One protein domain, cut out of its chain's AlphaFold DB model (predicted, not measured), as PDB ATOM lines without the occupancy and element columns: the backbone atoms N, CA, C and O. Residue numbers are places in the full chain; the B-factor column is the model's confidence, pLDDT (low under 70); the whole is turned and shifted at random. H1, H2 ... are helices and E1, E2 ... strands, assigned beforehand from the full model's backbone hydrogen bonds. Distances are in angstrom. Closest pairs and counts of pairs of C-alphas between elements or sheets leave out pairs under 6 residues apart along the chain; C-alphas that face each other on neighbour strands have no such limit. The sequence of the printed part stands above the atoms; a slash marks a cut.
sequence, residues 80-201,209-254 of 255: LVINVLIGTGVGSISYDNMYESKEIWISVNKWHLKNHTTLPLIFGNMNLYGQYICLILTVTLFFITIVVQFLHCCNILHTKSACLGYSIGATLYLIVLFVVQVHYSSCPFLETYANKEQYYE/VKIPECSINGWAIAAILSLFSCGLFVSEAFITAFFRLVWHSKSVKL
ATOM      1  N   LEU A  80     -35.323   0.787  17.267       84.75
ATOM      2  CA  LEU A  80     -34.684   0.299  16.046       84.75
ATOM      3  C   LEU A  80     -34.755   1.359  14.944       84.75
ATOM      4  O   LEU A  80     -33.737   1.665  14.325       84.75
ATOM      5  N   VAL A  81     -35.927   1.966  14.752       86.31
ATOM      6  CA  VAL A  81     -36.127   3.062  13.797       86.31
ATOM      7  C   VAL A  81     -35.211   4.242  14.139       86.31
ATOM      8  O   VAL A  81     -34.490   4.703  13.263       86.31
ATOM      9  N   ILE A  82     -35.127   4.663  15.406       85.56
ATOM     10  CA  ILE A  82     -34.210   5.731  15.851       85.56
ATOM     11  C   ILE A  82     -32.753   5.414  15.480       85.56
ATOM     12  O   ILE A  82     -32.071   6.264  14.914       85.56
ATOM     13  N   ASN A  83     -32.279   4.191  15.738       86.44
ATOM     14  CA  ASN A  83     -30.910   3.786  15.395       86.44
ATOM     15  C   ASN A  83     -30.656   3.828  13.879       86.44
ATOM     16  O   ASN A  83     -29.605   4.297  13.443       86.44
ATOM     17  N   VAL A  84     -31.627   3.389  13.071       85.12
ATOM     18  CA  VAL A  84     -31.542   3.470  11.604       85.12
ATOM     19  C   VAL A  84     -31.510   4.925  11.140       85.12
ATOM     20  O   VAL A  84     -30.711   5.261  10.270       85.12
ATOM     21  N   LEU A  85     -32.324   5.805  11.725       84.19
ATOM     22  CA  LEU A  85     -32.354   7.223  11.362       84.19
ATOM     23  C   LEU A  85     -31.067   7.961  11.748       84.19
ATOM     24  O   LEU A  85     -30.587   8.768  10.959       84.19
ATOM     25  N   ILE A  86     -30.473   7.665  12.907       82.38
ATOM     26  CA  ILE A  86     -29.171   8.232  13.301       82.38
ATOM     27  C   ILE A  86     -28.063   7.698  12.387       82.38
ATOM     28  O   ILE A  86     -27.177   8.450  11.990       82.38
ATOM     29  N   GLY A  87     -28.109   6.410  12.034       76.88
ATOM     30  CA  GLY A  87     -27.115   5.779  11.167       76.88
ATOM     31  C   GLY A  87     -27.165   6.268   9.718       76.88
ATOM     32  O   GLY A  87     -26.122   6.523   9.125       76.88
ATOM     33  N   THR A  88     -28.364   6.429   9.157       75.62
ATOM     34  CA  THR A  88     -28.568   6.864   7.762       75.62
ATOM     35  C   THR A  88     -28.567   8.384   7.600       75.62
ATOM     36  O   THR A  88     -28.197   8.880   6.539       75.62
ATOM     37  N   GLY A  89     -28.984   9.111   8.644       69.06
ATOM     38  CA  GLY A  89     -28.953  10.567   8.780       69.06
ATOM     39  C   GLY A  89     -29.327  11.356   7.531       69.06
ATOM     40  O   GLY A  89     -28.662  12.330   7.193       69.06
ATOM     41  N   VAL A  90     -30.394  10.935   6.852       75.69
ATOM     42  CA  VAL A  90     -30.897  11.603   5.647       75.69
ATOM     43  C   VAL A  90     -31.153  13.085   5.941       75.69
ATOM     44  O   VAL A  90     -31.828  13.425   6.914       75.69
ATOM     45  N   GLY A  91     -30.614  13.965   5.107       73.44
ATOM     46  CA  GLY A  91     -30.719  15.414   5.243       73.44
ATOM     47  C   GLY A  91     -30.928  16.105   3.902       73.44
ATOM     48  O   GLY A  91     -30.923  15.474   2.846       73.44
ATOM     49  N   SER A  92     -31.119  17.415   3.948       73.12
ATOM     50  CA  SER A  92     -31.280  18.266   2.774       73.12
ATOM     51  C   SER A  92     -30.444  19.529   2.926       73.12
ATOM     52  O   SER A  92     -30.418  20.137   3.996       73.12
ATOM     53  N   ILE A  93     -29.783  19.931   1.844       71.06
ATOM     54  CA  ILE A  93     -29.193  21.265   1.713       71.06
ATOM     55  C   ILE A  93     -29.997  22.036   0.675       71.06
ATOM     56  O   ILE A  93     -30.237  21.528  -0.423       71.06
ATOM     57  N   SER A  94     -30.387  23.257   1.029       67.00
ATOM     58  CA  SER A  94     -30.919  24.243   0.090       67.00
ATOM     59  C   SER A  94     -29.796  25.186  -0.342       67.00
ATOM     60  O   SER A  94     -28.930  25.515   0.471       67.00
ATOM     61  N   TYR A  95     -29.793  25.603  -1.609       64.88
ATOM     62  CA  TYR A  95     -28.837  26.561  -2.170       64.88
ATOM     63  C   TYR A  95     -29.571  27.851  -2.558       64.88
ATOM     64  O   TYR A  95     -30.622  27.784  -3.183       64.88
ATOM     65  N   ASP A  96     -29.012  29.018  -2.227       54.75
ATOM     66  CA  ASP A  96     -29.700  30.329  -2.306       54.75
ATOM     67  C   ASP A  96     -30.206  30.681  -3.719       54.75
ATOM     68  O   ASP A  96     -31.204  31.372  -3.894       54.75
ATOM     69  N   ASN A  97     -29.552  30.143  -4.751       53.22
ATOM     70  CA  ASN A  97     -29.812  30.518  -6.140       53.22
ATOM     71  C   ASN A  97     -30.773  29.586  -6.891       53.22
ATOM     72  O   ASN A  97     -31.070  29.845  -8.057       53.22
ATOM     73  N   MET A  98     -31.272  28.517  -6.268       51.47
ATOM     74  CA  MET A  98     -32.310  27.672  -6.860       51.47
ATOM     75  C   MET A  98     -33.200  27.113  -5.756       51.47
ATOM     76  O   MET A  98     -32.701  26.538  -4.798       51.47
ATOM     77  N   TYR A  99     -34.519  27.149  -5.943       54.66
ATOM     78  CA  TYR A  99     -35.506  26.422  -5.127       54.66
ATOM     79  C   TYR A  99     -35.299  24.879  -5.099       54.66
ATOM     80  O   TYR A  99     -36.185  24.134  -4.684       54.66
ATOM     81  N   GLU A 100     -34.152  24.374  -5.560       59.84
ATOM     82  CA  GLU A 100     -33.739  22.979  -5.485       59.84
ATOM     83  C   GLU A 100     -33.058  22.683  -4.145       59.84
ATOM     84  O   GLU A 100     -31.915  23.068  -3.889       59.84
ATOM     85  N   SER A 101     -33.745  21.896  -3.320       63.12
ATOM     86  CA  SER A 101     -33.112  21.196  -2.206       63.12
ATOM     87  C   SER A 101     -32.486  19.896  -2.715       63.12
ATOM     88  O   SER A 101     -33.131  19.093  -3.391       63.12
ATOM     89  N   LYS A 102     -31.205  19.676  -2.407       68.88
ATOM     90  CA  LYS A 102     -30.520  18.418  -2.724       68.88
ATOM     91  C   LYS A 102     -30.507  17.523  -1.494       68.88
ATOM     92  O   LYS A 102     -30.058  17.927  -0.423       68.88
ATOM     93  N   GLU A 103     -30.992  16.298  -1.672       68.69
ATOM     94  CA  GLU A 103     -30.974  15.259  -0.643       68.69
ATOM     95  C   GLU A 103     -29.558  14.717  -0.425       68.69
ATOM     96  O   GLU A 103     -28.814  14.422  -1.371       68.69
ATOM     97  N   ILE A 104     -29.219  14.520   0.842       70.44
ATOM     98  CA  ILE A 104     -27.916  14.058   1.299       70.44
ATOM     99  C   ILE A 104     -28.131  12.870   2.209       70.44
ATOM    100  O   ILE A 104     -29.056  12.825   3.017       70.44
ATOM    101  N   TRP A 105     -27.266  11.890   2.039       68.25
ATOM    102  CA  TRP A 105     -27.344  10.602   2.690       68.25
ATOM    103  C   TRP A 105     -26.029  10.385   3.425       68.25
ATOM    104  O   TRP A 105     -24.958  10.665   2.879       68.25
ATOM    105  N   ILE A 106     -26.086   9.892   4.659       65.06
ATOM    106  CA  ILE A 106     -24.875   9.548   5.401       65.06
ATOM    107  C   ILE A 106     -24.473   8.120   5.044       65.06
ATOM    108  O   ILE A 106     -25.258   7.183   5.168       65.06
ATOM    109  N   SER A 107     -23.226   7.955   4.613       62.38
ATOM    110  CA  SER A 107     -22.530   6.671   4.620       62.38
ATOM    111  C   SER A 107     -21.650   6.577   5.866       62.38
ATOM    112  O   SER A 107     -21.305   7.589   6.471       62.38
ATOM    113  N   VAL A 108     -21.233   5.359   6.214       57.31
ATOM    114  CA  VAL A 108     -20.518   5.006   7.455       57.31
ATOM    115  C   VAL A 108     -19.320   5.909   7.755       57.31
ATOM    116  O   VAL A 108     -18.995   6.061   8.920       57.31
ATOM    117  N   ASN A 109     -18.698   6.529   6.746       57.59
ATOM    118  CA  ASN A 109     -17.531   7.395   6.919       57.59
ATOM    119  C   ASN A 109     -17.726   8.842   6.429       57.59
ATOM    120  O   ASN A 109     -16.883   9.679   6.743       57.59
ATOM    121  N   LYS A 110     -18.736   9.131   5.589       66.12
ATOM    122  CA  LYS A 110     -18.862  10.405   4.847       66.12
ATOM    123  C   LYS A 110     -20.305  10.673   4.409       66.12
ATOM    124  O   LYS A 110     -21.063   9.739   4.158       66.12
ATOM    125  N   TRP A 111     -20.652  11.945   4.234       68.56
ATOM    126  CA  TRP A 111     -21.911  12.368   3.613       68.56
ATOM    127  C   TRP A 111     -21.798  12.288   2.087       68.56
ATOM    128  O   TRP A 111     -20.768  12.655   1.520       68.56
ATOM    129  N   HIS A 112     -22.850  11.816   1.423       64.00
ATOM    130  CA  HIS A 112     -22.936  11.692  -0.029       64.00
ATOM    131  C   HIS A 112     -24.202  12.357  -0.560       64.00
ATOM    132  O   HIS A 112     -25.278  12.236   0.022       64.00
ATOM    133  N   LEU A 113     -24.084  13.026  -1.708       62.94
ATOM    134  CA  LEU A 113     -25.249  13.452  -2.468       62.94
ATOM    135  C   LEU A 113     -25.844  12.225  -3.155       62.94
ATOM    136  O   LEU A 113     -25.108  11.345  -3.609       62.94
ATOM    137  N   LYS A 114     -27.167  12.215  -3.312       62.00
ATOM    138  CA  LYS A 114     -27.897  11.145  -4.011       62.00
ATOM    139  C   LYS A 114     -27.356  10.853  -5.422       62.00
ATOM    140  O   LYS A 114     -27.391   9.714  -5.867       62.00
ATOM    141  N   ASN A 115     -26.785  11.860  -6.088       62.28
ATOM    142  CA  ASN A 115     -26.215  11.748  -7.435       62.28
ATOM    143  C   ASN A 115     -24.725  11.348  -7.461       62.28
ATOM    144  O   ASN A 115     -24.079  11.502  -8.492       62.28
ATOM    145  N   HIS A 116     -24.152  10.879  -6.344       55.19
ATOM    146  CA  HIS A 116     -22.739  10.479  -6.218       55.19
ATOM    147  C   HIS A 116     -21.701  11.559  -6.581       55.19
ATOM    148  O   HIS A 116     -20.508  11.276  -6.677       55.19
ATOM    149  N   THR A 117     -22.123  12.812  -6.728       57.94
ATOM    150  CA  THR A 117     -21.228  13.958  -6.886       57.94
ATOM    151  C   THR A 117     -20.549  14.273  -5.559       57.94
ATOM    152  O   THR A 117     -21.172  14.189  -4.495       57.94
ATOM    153  N   THR A 118     -19.276  14.659  -5.609       56.97
ATOM    154  CA  THR A 118     -18.520  15.090  -4.428       56.97
ATOM    155  C   THR A 118     -19.203  16.290  -3.781       56.97
ATOM    156  O   THR A 118     -19.451  17.293  -4.451       56.97
ATOM    157  N   LEU A 119     -19.513  16.187  -2.483       61.06
ATOM    158  CA  LEU A 119     -19.947  17.343  -1.702       61.06
ATOM    159  C   LEU A 119     -18.842  18.414  -1.673       61.06
ATOM    160  O   LEU A 119     -17.665  18.079  -1.849       61.06
ATOM    161  N   PRO A 120     -19.195  19.684  -1.399       59.25
ATOM    162  CA  PRO A 120     -18.215  20.722  -1.103       59.25
ATOM    163  C   PRO A 120     -17.220  20.250  -0.032       59.25
ATOM    164  O   PRO A 120     -17.609  19.566   0.917       59.25
ATOM    165  N   LEU A 121     -15.947  20.644  -0.166       57.88
ATOM    166  CA  LEU A 121     -14.829  20.179   0.675       57.88
ATOM    167  C   LEU A 121     -15.090  20.326   2.191       57.88
ATOM    168  O   LEU A 121     -14.596  19.530   2.986       57.88
ATOM    169  N   ILE A 122     -15.927  21.296   2.568       59.09
ATOM    170  CA  ILE A 122     -16.387  21.581   3.937       59.09
ATOM    171  C   ILE A 122     -17.062  20.354   4.582       59.09
ATOM    172  O   ILE A 122     -16.792  20.039   5.737       59.09
ATOM    173  N   PHE A 123     -17.866  19.598   3.827       59.84
ATOM    174  CA  PHE A 123     -18.507  18.366   4.315       59.84
ATOM    175  C   PHE A 123     -17.557  17.161   4.331       59.84
ATOM    176  O   PHE A 123     -17.805  16.187   5.038       59.84
ATOM    177  N   GLY A 124     -16.463  17.215   3.564       58.66
ATOM    178  CA  GLY A 124     -15.442  16.166   3.522       58.66
ATOM    179  C   GLY A 124     -14.540  16.132   4.759       58.66
ATOM    180  O   GLY A 124     -14.062  15.060   5.121       58.66
ATOM    181  N   ASN A 125     -14.357  17.278   5.423       57.06
ATOM    182  CA  ASN A 125     -13.549  17.428   6.642       57.06
ATOM    183  C   ASN A 125     -14.374  17.348   7.936       57.06
ATOM    184  O   ASN A 125     -13.867  17.618   9.025       57.06
ATOM    185  N   MET A 126     -15.657  17.015   7.829       63.72
ATOM    186  CA  MET A 126     -16.575  17.096   8.948       63.72
ATOM    187  C   MET A 126     -16.409  15.904   9.900       63.72
ATOM    188  O   MET A 126     -16.484  14.741   9.505       63.72
ATOM    189  N   ASN A 127     -16.208  16.198  11.183       65.88
ATOM    190  CA  ASN A 127     -16.007  15.189  12.218       65.88
ATOM    191  C   ASN A 127     -17.338  14.539  12.640       65.88
ATOM    192  O   ASN A 127     -18.169  15.161  13.298       65.88
ATOM    193  N   LEU A 128     -17.510  13.252  12.327       72.00
ATOM    194  CA  LEU A 128     -18.712  12.453  12.625       72.00
ATOM    195  C   LEU A 128     -18.793  11.941  14.081       72.00
ATOM    196  O   LEU A 128     -19.649  11.117  14.402       72.00
ATOM    197  N   TYR A 129     -17.928  12.410  14.988       77.25
ATOM    198  CA  TYR A 129     -17.853  11.913  16.372       77.25
ATOM    199  C   TYR A 129     -19.198  11.961  17.111       77.25
ATOM    200  O   TYR A 129     -19.551  11.001  17.796       77.25
ATOM    201  N   GLY A 130     -19.978  13.032  16.930       74.69
ATOM    202  CA  GLY A 130     -21.298  13.168  17.553       74.69
ATOM    203  C   GLY A 130     -22.279  12.065  17.143       74.69
ATOM    204  O   GLY A 130     -23.033  11.573  17.981       74.69
ATOM    205  N   GLN A 131     -22.217  11.614  15.887       78.31
ATOM    206  CA  GLN A 131     -23.057  10.532  15.374       78.31
ATOM    207  C   GLN A 131     -22.699   9.198  16.010       78.31
ATOM    208  O   GLN A 131     -23.589   8.503  16.494       78.31
ATOM    209  N   TYR A 132     -21.412   8.846  16.045       82.62
ATOM    210  CA  TYR A 132     -20.981   7.580  16.637       82.62
ATOM    211  C   TYR A 132     -21.271   7.528  18.130       82.62
ATOM    212  O   TYR A 132     -21.736   6.503  18.618       82.62
ATOM    213  N   ILE A 133     -21.056   8.632  18.849       83.69
ATOM    214  CA  ILE A 133     -21.399   8.716  20.270       83.69
ATOM    215  C   ILE A 133     -22.907   8.517  20.444       83.69
ATOM    216  O   ILE A 133     -23.313   7.657  21.220       83.69
ATOM    217  N   CYS A 134     -23.740   9.241  19.690       82.88
ATOM    218  CA  CYS A 134     -25.195   9.109  19.778       82.88
ATOM    219  C   CYS A 134     -25.661   7.679  19.452       82.88
ATOM    220  O   CYS A 134     -26.459   7.118  20.197       82.88
ATOM    221  N   LEU A 135     -25.092   7.060  18.414       85.25
ATOM    222  CA  LEU A 135     -25.395   5.690  18.003       85.25
ATOM    223  C   LEU A 135     -24.980   4.660  19.066       85.25
ATOM    224  O   LEU A 135     -25.758   3.773  19.399       85.25
ATOM    225  N   ILE A 136     -23.777   4.770  19.637       87.25
ATOM    226  CA  ILE A 136     -23.319   3.877  20.716       87.25
ATOM    227  C   ILE A 136     -24.257   3.988  21.918       87.25
ATOM    228  O   ILE A 136     -24.646   2.974  22.501       87.25
ATOM    229  N   LEU A 137     -24.646   5.212  22.272       86.06
ATOM    230  CA  LEU A 137     -25.556   5.485  23.376       86.06
ATOM    231  C   LEU A 137     -26.944   4.858  23.135       86.06
ATOM    232  O   LEU A 137     -27.449   4.120  23.985       86.06
ATOM    233  N   THR A 138     -27.543   5.053  21.957       86.38
ATOM    234  CA  THR A 138     -28.860   4.478  21.624       86.38
ATOM    235  C   THR A 138     -28.832   2.958  21.486       86.38
ATOM    236  O   THR A 138     -29.769   2.285  21.925       86.38
ATOM    237  N   VAL A 139     -27.756   2.390  20.940       87.75
ATOM    238  CA  VAL A 139     -27.545   0.938  20.869       87.75
ATOM    239  C   VAL A 139     -27.389   0.343  22.269       87.75
ATOM    240  O   VAL A 139     -27.990  -0.685  22.576       87.75
ATOM    241  N   THR A 140     -26.642   1.006  23.154       87.62
ATOM    242  CA  THR A 140     -26.483   0.560  24.546       87.62
ATOM    243  C   THR A 140     -27.830   0.546  25.264       87.62
ATOM    244  O   THR A 140     -28.181  -0.450  25.895       87.62
ATOM    245  N   LEU A 141     -28.631   1.606  25.114       85.31
ATOM    246  CA  LEU A 141     -29.974   1.667  25.693       85.31
ATOM    247  C   LEU A 141     -30.880   0.550  25.156       85.31
ATOM    248  O   LEU A 141     -31.602  -0.090  25.921       85.31
ATOM    249  N   PHE A 142     -30.796   0.252  23.861       85.00
ATOM    250  CA  PHE A 142     -31.519  -0.858  23.250       85.00
ATOM    251  C   PHE A 142     -31.141  -2.217  23.862       85.00
ATOM    252  O   PHE A 142     -32.027  -2.970  24.267       85.00
ATOM    253  N   PHE A 143     -29.847  -2.511  24.027       85.00
ATOM    254  CA  PHE A 143     -29.396  -3.751  24.668       85.00
ATOM    255  C   PHE A 143     -29.819  -3.849  26.134       85.00
ATOM    256  O   PHE A 143     -30.293  -4.902  26.562       85.00
ATOM    257  N   ILE A 144     -29.712  -2.760  26.901       83.94
ATOM    258  CA  ILE A 144     -30.181  -2.740  28.294       83.94
ATOM    259  C   ILE A 144     -31.687  -3.021  28.342       83.94
ATOM    260  O   ILE A 144     -32.128  -3.823  29.165       83.94
ATOM    261  N   THR A 145     -32.466  -2.448  27.420       80.31
ATOM    262  CA  THR A 145     -33.910  -2.707  27.324       80.31
ATOM    263  C   THR A 145     -34.192  -4.196  27.087       80.31
ATOM    264  O   THR A 145     -35.066  -4.760  27.742       80.31
ATOM    265  N   ILE A 146     -33.421  -4.866  26.217       80.69
ATOM    266  CA  ILE A 146     -33.535  -6.318  25.977       80.69
ATOM    267  C   ILE A 146     -33.240  -7.115  27.250       80.69
ATOM    268  O   ILE A 146     -33.991  -8.028  27.592       80.69
ATOM    269  N   VAL A 147     -32.165  -6.777  27.966       81.81
ATOM    270  CA  VAL A 147     -31.769  -7.488  29.191       81.81
ATOM    271  C   VAL A 147     -32.820  -7.316  30.284       81.81
ATOM    272  O   VAL A 147     -33.252  -8.302  30.882       81.81
ATOM    273  N   VAL A 148     -33.280  -6.085  30.523       77.00
ATOM    274  CA  VAL A 148     -34.344  -5.799  31.499       77.00
ATOM    275  C   VAL A 148     -35.606  -6.579  31.148       77.00
ATOM    276  O   VAL A 148     -36.232  -7.178  32.024       77.00
ATOM    277  N   GLN A 149     -35.940  -6.642  29.862       75.12
ATOM    278  CA  GLN A 149     -37.100  -7.366  29.379       75.12
ATOM    279  C   GLN A 149     -36.981  -8.882  29.575       75.12
ATOM    280  O   GLN A 149     -37.926  -9.530  30.031       75.12
ATOM    281  N   PHE A 150     -35.813  -9.449  29.287       76.00
ATOM    282  CA  PHE A 150     -35.526 -10.856  29.542       76.00
ATOM    283  C   PHE A 150     -35.664 -11.192  31.034       76.00
ATOM    284  O   PHE A 150     -36.360 -12.139  31.400       76.00
ATOM    285  N   LEU A 151     -35.099 -10.357  31.911       74.69
ATOM    286  CA  LEU A 151     -35.232 -10.509  33.364       74.69
ATOM    287  C   LEU A 151     -36.697 -10.432  33.822       74.69
ATOM    288  O   LEU A 151     -37.103 -11.153  34.738       74.69
ATOM    289  N   HIS A 152     -37.507  -9.597  33.165       68.62
ATOM    290  CA  HIS A 152     -38.940  -9.492  33.425       68.62
ATOM    291  C   HIS A 152     -39.700 -10.774  33.038       68.62
ATOM    292  O   HIS A 152     -40.591 -11.203  33.780       68.62
ATOM    293  N   CYS A 153     -39.322 -11.420  31.929       69.06
ATOM    294  CA  CYS A 153     -39.840 -12.730  31.519       69.06
ATOM    295  C   CYS A 153     -39.437 -13.849  32.494       69.06
ATOM    296  O   CYS A 153     -40.255 -14.718  32.788       69.06
ATOM    297  N   CYS A 154     -38.231 -13.792  33.063       72.81
ATOM    298  CA  CYS A 154     -37.757 -14.745  34.075       72.81
ATOM    299  C   CYS A 154     -38.403 -14.566  35.466       72.81
ATOM    300  O   CYS A 154     -38.129 -15.347  36.372       72.81
ATOM    301  N   ASN A 155     -39.275 -13.563  35.648       65.56
ATOM    302  CA  ASN A 155     -40.095 -13.347  36.848       65.56
ATOM    303  C   ASN A 155     -39.298 -13.235  38.172       65.56
ATOM    304  O   ASN A 155     -39.779 -13.637  39.233       65.56
ATOM    305  N   ILE A 156     -38.088 -12.666  38.126       63.25
ATOM    306  CA  ILE A 156     -37.197 -12.510  39.290       63.25
ATOM    307  C   ILE A 156     -37.770 -11.466  40.274       63.25
ATOM    308  O   ILE A 156     -38.176 -10.377  39.871       63.25
ATOM    309  N   LEU A 157     -37.795 -11.764  41.579       51.41
ATOM    310  CA  LEU A 157     -38.536 -11.011  42.613       51.41
ATOM    311  C   LEU A 157     -38.103  -9.532  42.782       51.41
ATOM    312  O   LEU A 157     -38.931  -8.676  43.089       51.41
ATOM    313  N   HIS A 158     -36.830  -9.207  42.526       57.44
ATOM    314  CA  HIS A 158     -36.271  -7.847  42.656       57.44
ATOM    315  C   HIS A 158     -36.521  -6.927  41.445       57.44
ATOM    316  O   HIS A 158     -36.196  -5.738  41.480       57.44
ATOM    317  N   THR A 159     -37.143  -7.443  40.383       61.94
ATOM    318  CA  THR A 159     -37.323  -6.735  39.103       61.94
ATOM    319  C   THR A 159     -38.187  -5.486  39.208       61.94
ATOM    320  O   THR A 159     -37.929  -4.518  38.505       61.94
ATOM    321  N   LYS A 160     -39.172  -5.439  40.113       65.88
ATOM    322  CA  LYS A 160     -40.138  -4.326  40.159       65.88
ATOM    323  C   LYS A 160     -39.513  -2.984  40.562       65.88
ATOM    324  O   LYS A 160     -39.862  -1.957  39.987       65.88
ATOM    325  N   SER A 161     -38.600  -2.976  41.537       67.12
ATOM    326  CA  SER A 161     -37.911  -1.740  41.953       67.12
ATOM    327  C   SER A 161     -36.836  -1.336  40.947       67.12
ATOM    328  O   SER A 161     -36.690  -0.153  40.649       67.12
ATOM    329  N   ALA A 162     -36.125  -2.321  40.389       71.88
ATOM    330  CA  ALA A 162     -35.150  -2.099  39.327       71.88
ATOM    331  C   ALA A 162     -35.810  -1.542  38.053       71.88
ATOM    332  O   ALA A 162     -35.251  -0.654  37.424       71.88
ATOM    333  N   CYS A 163     -37.025  -1.987  37.721       72.56
ATOM    334  CA  CYS A 163     -37.800  -1.505  36.579       72.56
ATOM    335  C   CYS A 163     -38.186  -0.029  36.724       72.56
ATOM    336  O   CYS A 163     -38.062   0.732  35.770       72.56
ATOM    337  N   LEU A 164     -38.609   0.401  37.918       76.06
ATOM    338  CA  LEU A 164     -38.924   1.810  38.167       76.06
ATOM    339  C   LEU A 164     -37.672   2.690  38.034       76.06
ATOM    340  O   LEU A 164     -37.715   3.719  37.363       76.06
ATOM    341  N   GLY A 165     -36.556   2.264  38.636       80.81
ATOM    342  CA  GLY A 165     -35.276   2.969  38.525       80.81
ATOM    343  C   GLY A 165     -34.767   3.030  37.085       80.81
ATOM    344  O   GLY A 165     -34.352   4.091  36.626       80.81
ATOM    345  N   TYR A 166     -34.879   1.921  36.350       83.75
ATOM    346  CA  TYR A 166     -34.555   1.853  34.928       83.75
ATOM    347  C   TYR A 166     -35.410   2.816  34.108       83.75
ATOM    348  O   TYR A 166     -34.866   3.585  33.329       83.75
ATOM    349  N   SER A 167     -36.726   2.827  34.319       82.25
ATOM    350  CA  SER A 167     -37.643   3.686  33.568       82.25
ATOM    351  C   SER A 167     -37.334   5.171  33.769       82.25
ATOM    352  O   SER A 167     -37.314   5.939  32.809       82.25
ATOM    353  N   ILE A 168     -37.028   5.580  35.005       84.25
ATOM    354  CA  ILE A 168     -36.623   6.958  35.320       84.25
ATOM    355  C   ILE A 168     -35.260   7.276  34.690       84.25
ATOM    356  O   ILE A 168     -35.108   8.316  34.050       84.25
ATOM    357  N   GLY A 169     -34.283   6.376  34.820       85.75
ATOM    358  CA  GLY A 169     -32.954   6.549  34.229       85.75
ATOM    359  C   GLY A 169     -32.992   6.642  32.701       85.75
ATOM    360  O   GLY A 169     -32.400   7.551  32.125       85.75
ATOM    361  N   ALA A 170     -33.747   5.759  32.048       85.12
ATOM    362  CA  ALA A 170     -33.950   5.744  30.602       85.12
ATOM    363  C   ALA A 170     -34.653   7.018  30.113       85.12
ATOM    364  O   ALA A 170     -34.274   7.567  29.083       85.12
ATOM    365  N   THR A 171     -35.621   7.529  30.879       86.69
ATOM    366  CA  THR A 171     -36.299   8.807  30.603       86.69
ATOM    367  C   THR A 171     -35.300   9.966  30.589       86.69
ATOM    368  O   THR A 171     -35.213  10.690  29.599       86.69
ATOM    369  N   LEU A 172     -34.501  10.122  31.651       89.00
ATOM    370  CA  LEU A 172     -33.491  11.186  31.733       89.00
ATOM    371  C   LEU A 172     -32.466  11.080  30.601       89.00
ATOM    372  O   LEU A 172     -32.098  12.077  29.983       89.00
ATOM    373  N   TYR A 173     -32.046   9.857  30.298       89.19
ATOM    374  CA  TYR A 173     -31.094   9.586  29.235       89.19
ATOM    375  C   TYR A 173     -31.637   9.937  27.841       89.19
ATOM    376  O   TYR A 173     -30.938  10.559  27.044       89.19
ATOM    377  N   LEU A 174     -32.898   9.601  27.553       88.25
ATOM    378  CA  LEU A 174     -33.553   9.953  26.291       88.25
ATOM    379  C   LEU A 174     -33.748  11.461  26.125       88.25
ATOM    380  O   LEU A 174     -33.651  11.954  25.006       88.25
ATOM    381  N   ILE A 175     -33.974  12.200  27.213       89.62
ATOM    382  CA  ILE A 175     -34.043  13.669  27.169       89.62
ATOM    383  C   ILE A 175     -32.682  14.260  26.780       89.62
ATOM    384  O   ILE A 175     -32.618  15.148  25.932       89.62
ATOM    385  N   VAL A 176     -31.583  13.747  27.342       89.06
ATOM    386  CA  VAL A 176     -30.230  14.179  26.950       89.06
ATOM    387  C   VAL A 176     -29.970  13.865  25.474       89.06
ATOM    388  O   VAL A 176     -29.497  14.729  24.736       89.06
ATOM    389  N   LEU A 177     -30.331  12.661  25.018       88.00
ATOM    390  CA  LEU A 177     -30.208  12.284  23.609       88.00
ATOM    391  C   LEU A 177     -31.040  13.177  22.690       88.00
ATOM    392  O   LEU A 177     -30.540  13.578  21.645       88.00
ATOM    393  N   PHE A 178     -32.261  13.529  23.087       90.75
ATOM    394  CA  PHE A 178     -33.111  14.454  22.346       90.75
ATOM    395  C   PHE A 178     -32.419  15.806  22.134       90.75
ATOM    396  O   PHE A 178     -32.357  16.288  21.005       90.75
ATOM    397  N   VAL A 179     -31.837  16.392  23.186       88.69
ATOM    398  CA  VAL A 179     -31.124  17.678  23.086       88.69
ATOM    399  C   VAL A 179     -29.946  17.579  22.120       88.69
ATOM    400  O   VAL A 179     -29.777  18.448  21.265       88.69
ATOM    401  N   VAL A 180     -29.159  16.503  22.209       85.75
ATOM    402  CA  VAL A 180     -28.040  16.263  21.287       85.75
ATOM    403  C   VAL A 180     -28.549  16.105  19.852       85.75
ATOM    404  O   VAL A 180     -28.028  16.745  18.945       85.75
ATOM    405  N   GLN A 181     -29.591  15.306  19.627       87.38
ATOM    406  CA  GLN A 181     -30.139  15.062  18.293       87.38
ATOM    407  C   GLN A 181     -30.685  16.342  17.651       87.38
ATOM    408  O   GLN A 181     -30.404  16.591  16.481       87.38
ATOM    409  N   VAL A 182     -31.388  17.184  18.414       87.12
ATOM    410  CA  VAL A 182     -31.862  18.494  17.940       87.12
ATOM    411  C   VAL A 182     -30.685  19.417  17.645       87.12
ATOM    412  O   VAL A 182     -30.646  20.018  16.573       87.12
ATOM    413  N   HIS A 183     -29.696  19.491  18.540       84.12
ATOM    414  CA  HIS A 183     -28.519  20.336  18.339       84.12
ATOM    415  C   HIS A 183     -27.786  19.981  17.042       84.12
ATOM    416  O   HIS A 183     -27.504  20.863  16.240       84.12
ATOM    417  N   TYR A 184     -27.543  18.694  16.798       79.50
ATOM    418  CA  TYR A 184     -26.880  18.235  15.580       79.50
ATOM    419  C   TYR A 184     -27.773  18.301  14.335       79.50
ATOM    420  O   TYR A 184     -27.238  18.486  13.244       79.50
ATOM    421  N   SER A 185     -29.105  18.217  14.465       81.50
ATOM    422  CA  SER A 185     -30.024  18.339  13.320       81.50
ATOM    423  C   SER A 185     -29.956  19.700  12.618       81.50
ATOM    424  O   SER A 185     -30.218  19.774  11.416       81.50
ATOM    425  N   SER A 186     -29.545  20.740  13.351       75.31
ATOM    426  CA  SER A 186     -29.420  22.126  12.883       75.31
ATOM    427  C   SER A 186     -28.051  22.449  12.269       75.31
ATOM    428  O   SER A 186     -27.717  23.616  12.100       75.31
ATOM    429  N   CYS A 187     -27.230  21.436  11.978       74.31
ATOM    430  CA  CYS A 187     -25.899  21.575  11.382       74.31
ATOM    431  C   CYS A 187     -24.976  22.627  12.063       74.31
ATOM    432  O   CYS A 187     -24.456  23.512  11.380       74.31
ATOM    433  N   PRO A 188     -24.703  22.542  13.385       65.06
ATOM    434  CA  PRO A 188     -23.982  23.578  14.149       65.06
ATOM    435  C   PRO A 188     -22.510  23.755  13.735       65.06
ATOM    436  O   PRO A 188     -21.849  24.708  14.126       65.06
ATOM    437  N   PHE A 189     -21.993  22.811  12.958       65.25
ATOM    438  CA  PHE A 189     -20.636  22.756  12.418       65.25
ATOM    439  C   PHE A 189     -20.460  23.567  11.124       65.25
ATOM    440  O   PHE A 189     -19.336  23.701  10.646       65.25
ATOM    441  N   LEU A 190     -21.539  24.088  10.531       61.97
ATOM    442  CA  LEU A 190     -21.433  25.012   9.407       61.97
ATOM    443  C   LEU A 190     -21.092  26.406   9.964       61.97
ATOM    444  O   LEU A 190     -21.922  27.019  10.635       61.97
ATOM    445  N   GLU A 191     -19.885  26.919   9.694       53.38
ATOM    446  CA  GLU A 191     -19.419  28.252  10.148       53.38
ATOM    447  C   GLU A 191     -20.396  29.385   9.788       53.38
ATOM    448  O   GLU A 191     -20.533  30.360  10.526       53.38
ATOM    449  N   THR A 192     -21.144  29.218   8.695       51.84
ATOM    450  CA  THR A 192     -22.189  30.139   8.234       51.84
ATOM    451  C   THR A 192     -23.350  30.277   9.227       51.84
ATOM    452  O   THR A 192     -24.022  31.300   9.228       51.84
ATOM    453  N   TYR A 193     -23.590  29.285  10.093       48.88
ATOM    454  CA  TYR A 193     -24.645  29.321  11.112       48.88
ATOM    455  C   TYR A 193     -24.192  30.002  12.412       48.88
ATOM    456  O   TYR A 193     -25.001  30.643  13.077       48.88
ATOM    457  N   ALA A 194     -22.905  29.895  12.764       47.56
ATOM    458  CA  ALA A 194     -22.330  30.514  13.963       47.56
ATOM    459  C   ALA A 194     -22.076  32.022  13.783       47.56
ATOM    460  O   ALA A 194     -22.286  32.792  14.714       47.56
ATOM    461  N   ASN A 195     -21.695  32.442  12.575       48.16
ATOM    462  CA  ASN A 195     -21.432  33.845  12.236       48.16
ATOM    463  C   ASN A 195     -22.540  34.465  11.375       48.16
ATOM    464  O   ASN A 195     -22.288  35.448  10.678       48.16
ATOM    465  N   LYS A 196     -23.754  33.894  11.402       51.59
ATOM    466  CA  LYS A 196     -24.860  34.273  10.511       51.59
ATOM    467  C   LYS A 196     -25.132  35.784  10.558       51.59
ATOM    468  O   LYS A 196     -25.237  36.400   9.511       51.59
ATOM    469  N   GLU A 197     -25.133  36.399  11.744       49.59
ATOM    470  CA  GLU A 197     -25.329  37.854  11.906       49.59
ATOM    471  C   GLU A 197     -24.166  38.703  11.367       49.59
ATOM    472  O   GLU A 197     -24.401  39.719  10.724       49.59
ATOM    473  N   GLN A 198     -22.915  38.286  11.566       46.50
ATOM    474  CA  GLN A 198     -21.739  39.096  11.220       46.50
ATOM    475  C   GLN A 198     -21.342  38.980   9.733       46.50
ATOM    476  O   GLN A 198     -20.711  39.875   9.167       46.50
ATOM    477  N   TYR A 199     -21.737  37.881   9.080       46.72
ATOM    478  CA  TYR A 199     -21.486  37.631   7.657       46.72
ATOM    479  C   TYR A 199     -22.451  38.380   6.723       46.72
ATOM    480  O   TYR A 199     -22.070  38.690   5.596       46.72
ATOM    481  N   TYR A 200     -23.676  38.698   7.164       50.22
ATOM    482  CA  TYR A 200     -24.645  39.428   6.329       50.22
ATOM    483  C   TYR A 200     -24.302  40.913   6.149       50.22
ATOM    484  O   TYR A 200     -24.710  41.503   5.153       50.22
ATOM    485  N   GLU A 201     -23.531  41.516   7.058       48.38
ATOM    486  CA  GLU A 201     -23.180  42.943   6.981       48.38
ATOM    487  C   GLU A 201     -21.939  43.246   6.122       48.38
ATOM    488  O   GLU A 201     -21.678  44.414   5.836       48.38
ATOM    489  N   VAL A 209     -21.702  30.129  -4.310       49.75
ATOM    490  CA  VAL A 209     -22.950  29.429  -4.002       49.75
ATOM    491  C   VAL A 209     -23.166  29.429  -2.482       49.75
ATOM    492  O   VAL A 209     -22.603  28.603  -1.761       49.75
ATOM    493  N   LYS A 210     -23.963  30.383  -1.992       53.00
ATOM    494  CA  LYS A 210     -24.362  30.494  -0.587       53.00
ATOM    495  C   LYS A 210     -25.207  29.268  -0.230       53.00
ATOM    496  O   LYS A 210     -26.142  28.916  -0.951       53.00
ATOM    497  N   ILE A 211     -24.849  28.587   0.858       57.31
ATOM    498  CA  ILE A 211     -25.675  27.541   1.473       57.31
ATOM    499  C   ILE A 211     -26.522  28.239   2.546       57.31
ATOM    500  O   ILE A 211     -26.014  28.456   3.647       57.31
ATOM    501  N   PRO A 212     -27.764  28.661   2.252       55.53
ATOM    502  CA  PRO A 212     -28.604  29.378   3.205       55.53
ATOM    503  C   PRO A 212     -29.055  28.480   4.362       55.53
ATOM    504  O   PRO A 212     -29.160  28.953   5.497       55.53
ATOM    505  N   GLU A 213     -29.314  27.191   4.095       65.94
ATOM    506  CA  GLU A 213     -29.944  26.278   5.052       65.94
ATOM    507  C   GLU A 213     -29.465  24.824   4.879       65.94
ATOM    508  O   GLU A 213     -29.493  24.251   3.786       65.94
ATOM    509  N   CYS A 214     -29.036  24.220   5.993       71.12
ATOM    510  CA  CYS A 214     -28.694  22.804   6.128       71.12
ATOM    511  C   CYS A 214     -29.594  22.209   7.207       71.12
ATOM    512  O   CYS A 214     -29.617  22.714   8.329       71.12
ATOM    513  N   SER A 215     -30.321  21.144   6.878       72.75
ATOM    514  CA  SER A 215     -31.144  20.424   7.846       72.75
ATOM    515  C   SER A 215     -30.952  18.920   7.720       72.75
ATOM    516  O   SER A 215     -30.948  18.344   6.629       72.75
ATOM    517  N   ILE A 216     -30.805  18.252   8.863       80.62
ATOM    518  CA  ILE A 216     -30.692  16.794   8.915       80.62
ATOM    519  C   ILE A 216     -32.018  16.231   9.413       80.62
ATOM    520  O   ILE A 216     -32.208  15.951  10.600       80.62
ATOM    521  N   ASN A 217     -32.953  16.068   8.480       82.12
ATOM    522  CA  ASN A 217     -34.320  15.633   8.767       82.12
ATOM    523  C   ASN A 217     -34.367  14.280   9.499       82.12
ATOM    524  O   ASN A 217     -35.180  14.099  10.401       82.12
ATOM    525  N   GLY A 218     -33.465  13.346   9.182       81.69
ATOM    526  CA  GLY A 218     -33.363  12.057   9.869       81.69
ATOM    527  C   GLY A 218     -33.059  12.196  11.363       81.69
ATOM    528  O   GLY A 218     -33.647  11.499  12.185       81.69
ATOM    529  N   TRP A 219     -32.208  13.148  11.746       85.88
ATOM    530  CA  TRP A 219     -31.883  13.397  13.152       85.88
ATOM    531  C   TRP A 219     -33.011  14.126  13.879       85.88
ATOM    532  O   TRP A 219     -33.308  13.798  15.025       85.88
ATOM    533  N   ALA A 220     -33.694  15.052  13.201       86.25
ATOM    534  CA  ALA A 220     -34.875  15.716  13.747       86.25
ATOM    535  C   ALA A 220     -36.019  14.718  14.012       86.25
ATOM    536  O   ALA A 220     -36.622  14.725  15.085       86.25
ATOM    537  N   ILE A 221     -36.281  13.799  13.076       88.31
ATOM    538  CA  ILE A 221     -37.283  12.742  13.267       88.31
ATOM    539  C   ILE A 221     -36.839  11.788  14.387       88.31
ATOM    540  O   ILE A 221     -37.651  11.439  15.243       88.31
ATOM    541  N   ALA A 222     -35.555  11.413  14.451       88.00
ATOM    542  CA  ALA A 222     -35.022  10.609  15.554       88.00
ATOM    543  C   ALA A 222     -35.212  11.287  16.925       88.00
ATOM    544  O   ALA A 222     -35.563  10.608  17.893       88.00
ATOM    545  N   ALA A 223     -35.066  12.613  16.999       88.31
ATOM    546  CA  ALA A 223     -35.343  13.396  18.201       88.31
ATOM    547  C   ALA A 223     -36.809  13.284  18.628       88.31
ATOM    548  O   ALA A 223     -37.103  12.929  19.771       88.31
ATOM    549  N   ILE A 224     -37.743  13.496  17.702       90.56
ATOM    550  CA  ILE A 224     -39.181  13.392  17.986       90.56
ATOM    551  C   ILE A 224     -39.543  11.980  18.473       90.56
ATOM    552  O   ILE A 224     -40.268  11.823  19.457       90.56
ATOM    553  N   LEU A 225     -39.004  10.939  17.834       89.44
ATOM    554  CA  LEU A 225     -39.245   9.552  18.243       89.44
ATOM    555  C   LEU A 225     -38.603   9.226  19.603       89.44
ATOM    556  O   LEU A 225     -39.172   8.456  20.382       89.44
ATOM    557  N   SER A 226     -37.463   9.837  19.937       89.00
ATOM    558  CA  SER A 226     -36.838   9.715  21.264       89.00
ATOM    559  C   SER A 226     -37.700  10.366  22.352       89.00
ATOM    560  O   SER A 226     -37.882   9.787  23.424       89.00
ATOM    561  N   LEU A 227     -38.324  11.512  22.058       89.75
ATOM    562  CA  LEU A 227     -39.294  12.157  22.950       89.75
ATOM    563  C   LEU A 227     -40.554  11.295  23.136       89.75
ATOM    564  O   LEU A 227     -41.048  11.134  24.253       89.75
ATOM    565  N   PHE A 228     -41.053  10.683  22.060       89.00
ATOM    566  CA  PHE A 228     -42.181   9.758  22.151       89.00
ATOM    567  C   PHE A 228     -41.833   8.530  23.007       89.00
ATOM    568  O   PHE A 228     -42.614   8.130  23.872       89.00
ATOM    569  N   SER A 229     -40.622   7.988  22.839       87.12
ATOM    570  CA  SER A 229     -40.086   6.899  23.672       87.12
ATOM    571  C   SER A 229     -40.054   7.288  25.153       87.12
ATOM    572  O   SER A 229     -40.459   6.508  26.011       87.12
ATOM    573  N   CYS A 230     -39.632   8.518  25.455       87.25
ATOM    574  CA  CYS A 230     -39.625   9.074  26.806       87.25
ATOM    575  C   CYS A 230     -41.037   9.087  27.420       87.25
ATOM    576  O   CYS A 230     -41.225   8.622  28.544       87.25
ATOM    577  N   GLY A 231     -42.052   9.538  26.674       84.88
ATOM    578  CA  GLY A 231     -43.447   9.500  27.129       84.88
ATOM    579  C   GLY A 231     -43.933   8.086  27.469       84.88
ATOM    580  O   GLY A 231     -44.603   7.885  28.486       84.88
ATOM    581  N   LEU A 232     -43.539   7.091  26.669       83.38
ATOM    582  CA  LEU A 232     -43.874   5.689  26.926       83.38
ATOM    583  C   LEU A 232     -43.219   5.167  28.212       83.38
ATOM    584  O   LEU A 232     -43.922   4.590  29.043       83.38
ATOM    585  N   PHE A 233     -41.930   5.441  28.435       82.88
ATOM    586  CA  PHE A 233     -41.246   5.070  29.682       82.88
ATOM    587  C   PHE A 233     -41.870   5.740  30.912       82.88
ATOM    588  O   PHE A 233     -42.090   5.099  31.940       82.88
ATOM    589  N   VAL A 234     -42.223   7.022  30.822       84.31
ATOM    590  CA  VAL A 234     -42.902   7.720  31.920       84.31
ATOM    591  C   VAL A 234     -44.256   7.077  32.216       84.31
ATOM    592  O   VAL A 234     -44.575   6.811  33.378       84.31
ATOM    593  N   SER A 235     -45.037   6.761  31.180       81.75
ATOM    594  CA  SER A 235     -46.336   6.105  31.351       81.75
ATOM    595  C   SER A 235     -46.208   4.741  32.041       81.75
ATOM    596  O   SER A 235     -46.985   4.423  32.944       81.75
ATOM    597  N   GLU A 236     -45.177   3.964  31.702       76.56
ATOM    598  CA  GLU A 236     -44.899   2.671  32.321       76.56
ATOM    599  C   GLU A 236     -44.501   2.812  33.796       76.56
ATOM    600  O   GLU A 236     -44.996   2.062  34.649       76.56
ATOM    601  N   ALA A 237     -43.666   3.801  34.123       76.94
ATOM    602  CA  ALA A 237     -43.278   4.102  35.498       76.94
ATOM    603  C   ALA A 237     -44.495   4.468  36.364       76.94
ATOM    604  O   ALA A 237     -44.670   3.906  37.450       76.94
ATOM    605  N   PHE A 238     -45.371   5.353  35.872       78.94
ATOM    606  CA  PHE A 238     -46.591   5.761  36.577       78.94
ATOM    607  C   PHE A 238     -47.533   4.594  36.820       78.94
ATOM    608  O   PHE A 238     -48.020   4.394  37.934       78.94
ATOM    609  N   ILE A 239     -47.759   3.794  35.785       74.94
ATOM    610  CA  ILE A 239     -48.571   2.595  35.881       74.94
ATOM    611  C   ILE A 239     -47.980   1.653  36.940       74.94
ATOM    612  O   ILE A 239     -48.687   1.202  37.840       74.94
ATOM    613  N   THR A 240     -46.680   1.378  36.888       72.38
ATOM    614  CA  THR A 240     -46.018   0.469  37.834       72.38
ATOM    615  C   THR A 240     -46.112   0.977  39.276       72.38
ATOM    616  O   THR A 240     -46.392   0.196  40.191       72.38
ATOM    617  N   ALA A 241     -45.962   2.287  39.485       73.06
ATOM    618  CA  ALA A 241     -46.139   2.923  40.786       73.06
ATOM    619  C   ALA A 241     -47.591   2.831  41.290       73.06
ATOM    620  O   ALA A 241     -47.820   2.465  42.446       73.06
ATOM    621  N   PHE A 242     -48.580   3.078  40.425       73.44
ATOM    622  CA  PHE A 242     -50.000   3.024  40.776       73.44
ATOM    623  C   PHE A 242     -50.428   1.629  41.249       73.44
ATOM    624  O   PHE A 242     -51.027   1.488  42.315       73.44
ATOM    625  N   PHE A 243     -50.060   0.572  40.515       67.56
ATOM    626  CA  PHE A 243     -50.397  -0.798  40.923       67.56
ATOM    627  C   PHE A 243     -49.702  -1.210  42.222       67.56
ATOM    628  O   PHE A 243     -50.274  -1.977  42.997       67.56
ATOM    629  N   ARG A 244     -48.505  -0.680  42.507       66.62
ATOM    630  CA  ARG A 244     -47.825  -0.905  43.789       66.62
ATOM    631  C   ARG A 244     -48.603  -0.286  44.952       66.62
ATOM    632  O   ARG A 244     -48.789  -0.954  45.966       66.62
ATOM    633  N   LEU A 245     -49.084   0.946  44.793       64.75
ATOM    634  CA  LEU A 245     -49.861   1.657  45.815       64.75
ATOM    635  C   LEU A 245     -51.217   0.991  46.076       64.75
ATOM    636  O   LEU A 245     -51.577   0.760  47.230       64.75
ATOM    637  N   VAL A 246     -51.946   0.624  45.018       63.53
ATOM    638  CA  VAL A 246     -53.253  -0.045  45.139       63.53
ATOM    639  C   VAL A 246     -53.122  -1.400  45.832       63.53
ATOM    640  O   VAL A 246     -53.921  -1.715  46.715       63.53
ATOM    641  N   TRP A 247     -52.101  -2.189  45.480       57.22
ATOM    642  CA  TRP A 247     -51.879  -3.490  46.112       57.22
ATOM    643  C   TRP A 247     -51.530  -3.344  47.594       57.22
ATOM    644  O   TRP A 247     -52.096  -4.051  48.421       57.22
ATOM    645  N   HIS A 248     -50.674  -2.375  47.936       55.34
ATOM    646  CA  HIS A 248     -50.292  -2.107  49.323       55.34
ATOM    647  C   HIS A 248     -51.479  -1.617  50.172       55.34
ATOM    648  O   HIS A 248     -51.614  -2.004  51.331       55.34
ATOM    649  N   SER A 249     -52.371  -0.801  49.598       51.56
ATOM    650  CA  SER A 249     -53.581  -0.316  50.276       51.56
ATOM    651  C   SER A 249     -54.605  -1.430  50.527       51.56
ATOM    652  O   SER A 249     -55.205  -1.475  51.601       51.56
ATOM    653  N   LYS A 250     -54.781  -2.363  49.580       49.94
ATOM    654  CA  LYS A 250     -55.676  -3.518  49.760       49.94
ATOM    655  C   LYS A 250     -55.155  -4.506  50.807       49.94
ATOM    656  O   LYS A 250     -55.953  -4.983  51.602       49.94
ATOM    657  N   SER A 251     -53.847  -4.768  50.863       47.00
ATOM    658  CA  SER A 251     -53.265  -5.654  51.884       47.00
ATOM    659  C   SER A 251     -53.365  -5.096  53.308       47.00
ATOM    660  O   SER A 251     -53.513  -5.871  54.239       47.00
ATOM    661  N   VAL A 252     -53.345  -3.769  53.485       45.69
ATOM    662  CA  VAL A 252     -53.508  -3.130  54.808       45.69
ATOM    663  C   VAL A 252     -54.962  -3.154  55.296       45.69
ATOM    664  O   VAL A 252     -55.198  -3.082  56.490       45.69
ATOM    665  N   LYS A 253     -55.947  -3.289  54.401       40.38
ATOM    666  CA  LYS A 253     -57.366  -3.443  54.780       40.38
ATOM    667  C   LYS A 253     -57.773  -4.890  55.090       40.38
ATOM    668  O   LYS A 253     -58.925  -5.120  55.441       40.38
ATOM    669  N   LEU A 254     -56.867  -5.846  54.893       39.97
ATOM    670  CA  LEU A 254     -57.091  -7.287  55.067       39.97
ATOM    671  C   LEU A 254     -56.402  -7.860  56.320       39.97
ATOM    672  O   LEU A 254     -56.515  -9.059  56.560       39.97
TER     673      LEU A 254
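This is residues 80 to 201 and 209 to 254 of the 255 residues of an uncharacterized protein of Rhabditophanes sp. KR3021 (UniProt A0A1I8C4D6). A small antiparallel sheet, E3 E2 E1 E4, caps one end of a rod of lengthwise helices, in which the long H3, H4 and H7 and the short H1 form a ring of four, each running opposite ways to its two neighbours in the ring. At the far end residues 245 to 254, of which 245 to 252 belong to H7, stick out beyond the rest, while the short H5 and H6 lie at the sheet end. The 168 printed residues have seven named helices and four named strands, in the order H1 E1 E2 E3 H2 H3 H4 H5 H6 E4 H7; the class is mixed, helices and strands. The whole is loose, with a radius of gyration of the C-alphas of 21.7 A, and spans 77 by 33 by 24 A.

The sheet holds E1, residues 91 to 95, E2, residues 98 to 107 and 25.9 A long, E3, residues 110 to 113, and E4, residues 213 to 215. H1, residues 80 to 88, begins at C-alpha 80 (-34.684, 0.299, 16.046). H3, residues 129 to 153, is 36.3 A long; H4, residues 159 to 185, is 36.7 A; H7, residues 217 to 252, is 53.3 A and ends at C-alpha 252 (-53.508, -3.130, 54.808). The short helices are H2, residues 121 to 124, H5, residues 191 to 194, and H6, residues 196 to 200.

E1, E2 and E3 form a meander, each strand the antiparallel neighbour of the one before; E1 and E2 are a hairpin, with N 91 and O 104 2.8 A apart, and so are E2 and E3, with N 107 and O 110 2.8 A apart. E4 is antiparallel to E1, with N 92 and O 215 at 2.8 A. H1, H2 and H7 only graze the sheet. H7 touches H4 at a shallow tilt of 20 degrees, closest at the C-alphas of Phe 178 and Ala 223, 4.8 A. With residues 218 to 226 alone H7 touches H1, closest at Ile 82 and Ala 222, C-alphas 5.0 A apart. H3 touches H1 with residues 131 to 142 alone, closest at the C-alphas of Asn 83 and Leu 135, 6.4 A. H3 and H4 are a helical hairpin, closest at the C-alphas of His 152 and Thr 159, 6.5 A. H5 and H6 are close but not clearly touching, with the C-alphas of Thr 192 and Tyr 199 7.5 A apart. Every O i to N i+4 pair is within hydrogen-bond range in H1, H3, H4 and H7; H6 has 0 of 1, and 0 of 2 O i to N i+3 pairs, and H2 and H5 are too short for an O i to N i+4 pair.

The C-alphas of Val 209 and Leu 254, the two farthest apart, are 77.5 A apart. Residues 202 to 208 are not printed, and C-alphas 201 and 209 are 17.4 A apart across the cut. Of the links printed whole, none is long. Mean pLDDT of the printed part is 71.6, with 74 residues under 70, among them 105 to 127, 188 to 201 and 243 to 254.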